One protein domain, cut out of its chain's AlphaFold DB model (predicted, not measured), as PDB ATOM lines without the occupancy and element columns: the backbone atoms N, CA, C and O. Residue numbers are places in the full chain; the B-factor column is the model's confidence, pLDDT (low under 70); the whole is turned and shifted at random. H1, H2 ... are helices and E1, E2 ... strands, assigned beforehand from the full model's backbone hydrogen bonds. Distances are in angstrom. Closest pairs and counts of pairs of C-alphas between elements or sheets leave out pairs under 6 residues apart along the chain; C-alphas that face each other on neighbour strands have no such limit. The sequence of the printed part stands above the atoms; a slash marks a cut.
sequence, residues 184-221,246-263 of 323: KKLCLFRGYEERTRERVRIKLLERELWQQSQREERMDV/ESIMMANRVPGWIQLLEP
ATOM      1  N   LYS A 184      81.937  74.357 165.152       80.88
ATOM      2  CA  LYS A 184      82.293  75.029 163.896       80.88
ATOM      3  C   LYS A 184      81.375  76.229 163.676       80.88
ATOM      4  O   LYS A 184      80.171  76.164 163.927       80.88
ATOM      5  N   LYS A 185      81.963  77.327 163.212       83.12
ATOM      6  CA  LYS A 185      81.289  78.612 163.054       83.12
ATOM      7  C   LYS A 185      81.682  79.286 161.753       83.12
ATOM      8  O   LYS A 185      82.797  79.107 161.265       83.12
ATOM      9  N   LEU A 186      80.765  80.089 161.241       82.75
ATOM     10  CA  LEU A 186      80.904  80.901 160.047       82.75
ATOM     11  C   LEU A 186      80.779  82.373 160.439       82.75
ATOM     12  O   LEU A 186      79.897  82.748 161.206       82.75
ATOM     13  N   CYS A 187      81.654  83.226 159.918       83.00
ATOM     14  CA  CYS A 187      81.500  84.668 160.066       83.00
ATOM     15  C   CYS A 187      80.530  85.199 159.002       83.00
ATOM     16  O   CYS A 187      80.688  84.901 157.816       83.00
ATOM     17  N   LEU A 188      79.570  86.035 159.410       83.62
ATOM     18  CA  LEU A 188      78.680  86.759 158.492       83.62
ATOM     19  C   LEU A 188      79.471  87.628 157.503       83.62
ATOM     20  O   LEU A 188      79.154  87.687 156.317       83.62
ATOM     21  N   PHE A 189      80.546  88.265 157.977       87.94
ATOM     22  CA  PHE A 189      81.418  89.113 157.166       87.94
ATOM     23  C   PHE A 189      82.735  88.395 156.848       87.94
ATOM     24  O   PHE A 189      83.752  88.605 157.515       87.94
ATOM     25  N   ARG A 190      82.734  87.578 155.788       82.56
ATOM     26  CA  ARG A 190      83.912  86.798 155.351       82.56
ATOM     27  C   ARG A 190      85.150  87.667 155.099       82.56
ATOM     28  O   ARG A 190      86.214  87.396 155.643       82.56
ATOM     29  N   GLY A 191      84.992  88.795 154.400       84.94
ATOM     30  CA  GLY A 191      86.110  89.715 154.139       84.94
ATOM     31  C   GLY A 191      86.664  90.416 155.391       84.94
ATOM     32  O   GLY A 191      87.823  90.825 155.413       84.94
ATOM     33  N   TYR A 192      85.867  90.562 156.459       85.00
ATOM     34  CA  TYR A 192      86.368  91.052 157.750       85.00
ATOM     35  C   TYR A 192      87.158  89.964 158.486       85.00
ATOM     36  O   TYR A 192      88.213  90.251 159.059       85.00
ATOM     37  N   GLU A 193      86.675  88.722 158.441       85.44
ATOM     38  CA  GLU A 193      87.349  87.573 159.044       85.44
ATOM     39  C   GLU A 193      88.726  87.334 158.418       85.44
ATOM     40  O   GLU A 193      89.709  87.231 159.149       85.44
ATOM     41  N   GLU A 194      88.817  87.327 157.087       86.19
ATOM     42  CA  GLU A 194      90.073  87.117 156.353       86.19
ATOM     43  C   GLU A 194      91.120  88.184 156.688       86.19
ATOM     44  O   GLU A 194      92.240  87.854 157.077       86.19
ATOM     45  N   ARG A 195      90.742  89.470 156.653       87.19
ATOM     46  CA  ARG A 195      91.641  90.570 157.048       87.19
ATOM     47  C   ARG A 195      92.100  90.457 158.499       87.19
ATOM     48  O   ARG A 195      93.229  90.819 158.825       87.19
ATOM     49  N   THR A 196      91.223  89.996 159.385       86.75
ATOM     50  CA  THR A 196      91.557  89.821 160.803       86.75
ATOM     51  C   THR A 196      92.504  88.642 160.996       86.75
ATOM     52  O   THR A 196      93.465  88.777 161.751       86.75
ATOM     53  N   ARG A 197      92.282  87.537 160.276       87.31
ATOM     54  CA  ARG A 197      93.134  86.343 160.287       87.31
ATOM     55  C   ARG A 197      94.535  86.653 159.785       87.31
ATOM     56  O   ARG A 197      95.502  86.304 160.453       87.31
ATOM     57  N   GLU A 198      94.646  87.413 158.702       89.44
ATOM     58  CA  GLU A 198      95.937  87.857 158.172       89.44
ATOM     59  C   GLU A 198      96.705  88.708 159.196       89.44
ATOM     60  O   GLU A 198      97.856  88.433 159.522       89.44
ATOM     61  N   ARG A 199      96.030  89.674 159.830       88.19
ATOM     62  CA  ARG A 199      96.617  90.485 160.914       88.19
ATOM     63  C   ARG A 199      96.984  89.682 162.165       88.19
ATOM     64  O   ARG A 199      97.768  90.162 162.983       88.19
ATOM     65  N   VAL A 200      96.343  88.541 162.414       88.56
ATOM     66  CA  VAL A 200      96.714  87.639 163.516       88.56
ATOM     67  C   VAL A 200      97.956  86.842 163.132       88.56
ATOM     68  O   VAL A 200      98.893  86.800 163.921       88.56
ATOM     69  N   ARG A 201      98.008  86.298 161.912       88.81
ATOM     70  CA  ARG A 201      99.161  85.546 161.396       88.81
ATOM     71  C   ARG A 201     100.432  86.377 161.351       88.81
ATOM     72  O   ARG A 201     101.445  85.932 161.872       88.81
ATOM     73  N   ILE A 202     100.356  87.598 160.820       89.38
ATOM     74  CA  ILE A 202     101.498  88.523 160.789       89.38
ATOM     75  C   ILE A 202     102.047  88.741 162.204       89.38
ATOM     76  O   ILE A 202     103.244  88.632 162.418       89.38
ATOM     77  N   LYS A 203     101.171  88.949 163.194       86.94
ATOM     78  CA  LYS A 203     101.592  89.145 164.588       86.94
ATOM     79  C   LYS A 203     102.188  87.899 165.239       86.94
ATOM     80  O   LYS A 203     103.068  88.033 166.082       86.94
ATOM     81  N   LEU A 204     101.698  86.707 164.896       85.69
ATOM     82  CA  LEU A 204     102.295  85.454 165.365       85.69
ATOM     83  C   LEU A 204     103.702  85.279 164.778       85.69
ATOM     84  O   LEU A 204     104.628  84.998 165.530       85.69
ATOM     85  N   LEU A 205     103.876  85.553 163.482       87.94
ATOM     86  CA  LEU A 205     105.177  85.505 162.810       87.94
ATOM     87  C   LEU A 205     106.161  86.543 163.367       87.94
ATOM     88  O   LEU A 205     107.304  86.206 163.652       87.94
ATOM     89  N   GLU A 206     105.726  87.790 163.578       86.81
ATOM     90  CA  GLU A 206     106.546  88.835 164.214       86.81
ATOM     91  C   GLU A 206     107.033  88.402 165.604       86.81
ATOM     92  O   GLU A 206     108.189  88.626 165.958       86.81
ATOM     93  N   ARG A 207     106.170  87.741 166.387       82.69
ATOM     94  CA  ARG A 207     106.528  87.211 167.707       82.69
ATOM     95  C   ARG A 207     107.518  86.053 167.610       82.69
ATOM     96  O   ARG A 207     108.453  86.012 168.404       82.69
ATOM     97  N   GLU A 208     107.327  85.126 166.675       82.81
ATOM     98  CA  GLU A 208     108.256  84.010 166.446       82.81
ATOM     99  C   GLU A 208     109.640  84.513 166.026       82.81
ATOM    100  O   GLU A 208     110.643  84.061 166.575       82.81
ATOM    101  N   LEU A 209     109.696  85.498 165.126       87.19
ATOM    102  CA  LEU A 209     110.937  86.150 164.707       87.19
ATOM    103  C   LEU A 209     111.617  86.881 165.868       87.19
ATOM    104  O   LEU A 209     112.821  86.742 166.057       87.19
ATOM    105  N   TRP A 210     110.855  87.611 166.687       81.94
ATOM    106  CA  TRP A 210     111.392  88.264 167.884       81.94
ATOM    107  C   TRP A 210     111.965  87.242 168.876       81.94
ATOM    108  O   TRP A 210     113.053  87.436 169.410       81.94
ATOM    109  N   GLN A 211     111.280  86.111 169.076       81.81
ATOM    110  CA  GLN A 211     111.774  85.017 169.914       81.81
ATOM    111  C   GLN A 211     113.024  84.341 169.333       81.81
ATOM    112  O   GLN A 211     113.905  83.964 170.102       81.81
ATOM    113  N   GLN A 212     113.112  84.170 168.009       83.06
ATOM    114  CA  GLN A 212     114.306  83.641 167.342       83.06
ATOM    115  C   GLN A 212     115.492  84.594 167.490       83.06
ATOM    116  O   GLN A 212     116.543  84.157 167.943       83.06
ATOM    117  N   SER A 213     115.294  85.891 167.248       80.81
ATOM    118  CA  SER A 213     116.326  86.917 167.440       80.81
ATOM    119  C   SER A 213     116.836  86.950 168.884       80.81
ATOM    120  O   SER A 213     118.038  87.004 169.101       80.81
ATOM    121  N   GLN A 214     115.950  86.846 169.881       76.00
ATOM    122  CA  GLN A 214     116.346  86.761 171.294       76.00
ATOM    123  C   GLN A 214     117.123  85.476 171.629       76.00
ATOM    124  O   GLN A 214     117.948  85.470 172.540       76.00
ATOM    125  N   ARG A 215     116.852  84.363 170.931       71.25
ATOM    126  CA  ARG A 215     117.608  83.109 171.093       71.25
ATOM    127  C   ARG A 215     118.978  83.186 170.426       71.25
ATOM    128  O   ARG A 215     119.933  82.684 171.003       71.25
ATOM    129  N   GLU A 216     119.069  83.804 169.253       72.50
ATOM    130  CA  GLU A 216     120.329  84.038 168.541       72.50
ATOM    131  C   GLU A 216     121.226  85.016 169.315       72.50
ATOM    132  O   GLU A 216     122.377  84.689 169.579       72.50
ATOM    133  N   GLU A 217     120.676  86.122 169.833       68.81
ATOM    134  CA  GLU A 217     121.410  87.058 170.702       68.81
ATOM    135  C   GLU A 217     121.938  86.392 171.984       68.81
ATOM    136  O   GLU A 217     123.036  86.711 172.428       68.81
ATOM    137  N   ARG A 218     121.206  85.436 172.579       61.53
ATOM    138  CA  ARG A 218     121.720  84.654 173.722       61.53
ATOM    139  C   ARG A 218     122.863  83.715 173.329       61.53
ATOM    140  O   ARG A 218     123.753  83.506 174.139       61.53
ATOM    141  N   MET A 219     122.841  83.165 172.115       56.56
ATOM    142  CA  MET A 219     123.876  82.247 171.621       56.56
ATOM    143  C   MET A 219     125.166  82.979 171.217       56.56
ATOM    144  O   MET A 219     126.242  82.397 171.322       56.56
ATOM    145  N   ASP A 220     125.077  84.246 170.802       56.09
ATOM    146  CA  ASP A 220     126.244  85.070 170.453       56.09
ATOM    147  C   ASP A 220     126.967  85.657 171.685       56.09
ATOM    148  O   ASP A 220     128.139  86.025 171.597       56.09
ATOM    149  N   VAL A 221     126.316  85.708 172.855       53.66
ATOM    150  CA  VAL A 221     126.930  86.171 174.121       53.66
ATOM    151  C   VAL A 221     127.818  85.100 174.776       53.66
ATOM    152  O   VAL A 221     128.733  85.446 175.519       53.66
ATOM    153  N   GLU A 246      96.315  80.965 167.231       77.25
ATOM    154  CA  GLU A 246      95.588  81.746 166.211       77.25
ATOM    155  C   GLU A 246      94.086  81.818 166.537       77.25
ATOM    156  O   GLU A 246      93.478  82.886 166.486       77.25
ATOM    157  N   SER A 247      93.506  80.702 166.992       75.88
ATOM    158  CA  SER A 247      92.108  80.589 167.413       75.88
ATOM    159  C   SER A 247      91.732  81.496 168.593       75.88
ATOM    160  O   SER A 247      90.646  82.081 168.586       75.88
ATOM    161  N   ILE A 248      92.607  81.650 169.593       78.25
ATOM    162  CA  ILE A 248      92.376  82.519 170.763       78.25
ATOM    163  C   ILE A 248      92.472  83.991 170.351       78.25
ATOM    164  O   ILE A 248      91.588  84.788 170.674       78.25
ATOM    165  N   MET A 249      93.493  84.347 169.567       80.12
ATOM    166  CA  MET A 249      93.649  85.712 169.055       80.12
ATOM    167  C   MET A 249      92.493  86.120 168.133       80.12
ATOM    168  O   MET A 249      92.028  87.263 168.186       80.12
ATOM    169  N   MET A 250      91.988  85.185 167.324       81.88
ATOM    170  CA  MET A 250      90.803  85.389 166.491       81.88
ATOM    171  C   MET A 250      89.530  85.548 167.329       81.88
ATOM    172  O   MET A 250      88.724  86.433 167.040       81.88
ATOM    173  N   ALA A 251      89.357  84.758 168.394       76.75
ATOM    174  CA  ALA A 251      88.202  84.862 169.287       76.75
ATOM    175  C   ALA A 251      88.127  86.210 170.029       76.75
ATOM    176  O   ALA A 251      87.030  86.705 170.271       76.75
ATOM    177  N   ASN A 252      89.271  86.830 170.338       80.75
ATOM    178  CA  ASN A 252      89.320  88.145 170.986       80.75
ATOM    179  C   ASN A 252      89.030  89.310 170.021       80.75
ATOM    180  O   ASN A 252      88.581  90.370 170.453       80.75
ATOM    181  N   ARG A 253      89.298  89.142 168.717       81.81
ATOM    182  CA  ARG A 253      89.148  90.211 167.706       81.81
ATOM    183  C   ARG A 253      87.858  90.141 166.902       81.81
ATOM    184  O   ARG A 253      87.431  91.160 166.356       81.81
ATOM    185  N   VAL A 254      87.253  88.961 166.791       82.69
ATOM    186  CA  VAL A 254      85.988  88.772 166.078       82.69
ATOM    187  C   VAL A 254      84.847  88.719 167.096       82.69
ATOM    188  O   VAL A 254      84.766  87.755 167.858       82.69
ATOM    189  N   PRO A 255      83.948  89.719 167.113       80.81
ATOM    190  CA  PRO A 255      82.815  89.723 168.026       80.81
ATOM    191  C   PRO A 255      81.879  88.532 167.797       80.81
ATOM    192  O   PRO A 255      81.556  88.194 166.657       80.81
ATOM    193  N   GLY A 256      81.377  87.941 168.884       74.38
ATOM    194  CA  GLY A 256      80.489  86.774 168.818       74.38
ATOM    195  C   GLY A 256      79.166  87.019 168.080       74.38
ATOM    196  O   GLY A 256      78.629  86.095 167.491       74.38
ATOM    197  N   TRP A 257      78.674  88.260 168.026       78.50
ATOM    198  CA  TRP A 257      77.431  88.611 167.319       78.50
ATOM    199  C   TRP A 257      77.551  88.583 165.785       78.50
ATOM    200  O   TRP A 257      76.537  88.644 165.099       78.50
ATOM    201  N   ILE A 258      78.769  88.476 165.241       83.06
ATOM    202  CA  ILE A 258      79.027  88.325 163.796       83.06
ATOM    203  C   ILE A 258      79.194  86.838 163.422       83.06
ATOM    204  O   ILE A 258      79.273  86.482 162.247       83.06
ATOM    205  N   GLN A 259      79.271  85.950 164.416       82.50
ATOM    206  CA  GLN A 259      79.539  84.529 164.220       82.50
ATOM    207  C   GLN A 259      78.234  83.735 164.274       82.50
ATOM    208  O   GLN A 259      77.500  83.786 165.256       82.50
ATOM    209  N   LEU A 260      77.977  82.967 163.223       81.69
ATOM    210  CA  LEU A 260      76.899  81.993 163.159       81.69
ATOM    211  C   LEU A 260      77.460  80.595 163.388       81.69
ATOM    212  O   LEU A 260      78.532  80.255 162.890       81.69
ATOM    213  N   LEU A 261      76.728  79.771 164.129       80.69
ATOM    214  CA  LEU A 261      77.041  78.351 164.238       80.69
ATOM    215  C   LEU A 261      76.696  77.665 162.916       80.69
ATOM    216  O   LEU A 261      75.638  77.916 162.341       80.69
ATOM    217  N   GLU A 262      77.598  76.817 162.429       75.88
ATOM    218  CA  GLU A 262      77.330  76.020 161.235       75.88
ATOM    219  C   GLU A 262      76.237  74.986 161.567       75.88
ATOM    220  O   GLU A 262      76.401  74.227 162.530       75.88
ATOM    221  N   PRO A 263      75.110  74.955 160.830       65.00
ATOM    222  CA  PRO A 263      74.044  74.003 161.107       65.00
ATOM    223  C   PRO A 263      74.549  72.579 160.842       65.00
ATOM    224  O   PRO A 263      74.957  72.251 159.730       65.00
TER     225      PRO A 263
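This is residues 184 to 221 and 246 to 263 of the 323 residues of the protein "Transcription initiation factor TFIID subunit 8" of Steinernema carpocapsae (UniProt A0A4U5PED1). Look for a long helix, H1, with a small head at its beginning: a short two-stranded sheet, E1 and E2, and the short helix H2, which packs on H1. Residues 205 to 221 of H1 stick out as a bare arm. The printed part has 56 residues in the order E1, H1, H2, E2, mostly helix, its sheet antiparallel; it is extended, with a radius of gyration of the C-alphas of 16.2 A and spans of 55 by 17 by 15 A.

Find E1, residues 185 to 187, 6.8 A long, from C-alpha 185 at (81.289, 78.612, 163.054), and E2, residues 259 to 261, 6.7 A. H1, residues 190 to 221, runs 46.9 A to C-alpha 221 at (126.930, 86.171, 174.121). H2, residues 246 to 253, measures 10.7 A.

In the antiparallel pair E1 and E2, N 186 and O 260 are 2.8 A apart, within hydrogen-bond range. H1 touches H2 with residues 196 to 204 alone; the closest C-alphas, of Val 200 and Glu 246, are 6.6 A apart. They run opposite ways at a steep tilt of 59 degrees. E2 is apart from H1. Every O i to N i+4 pair is within hydrogen-bond range in H2, and 27 of 28 in H1.

C-alphas 221 and 263 are the two farthest apart, 55.8 A. Residues 222 to 245 are not printed; the gap is 32.6 A. The links E1 to H1 and H2 to E2 are tight. Residues 217 to 221 and 263 have pLDDT under 70.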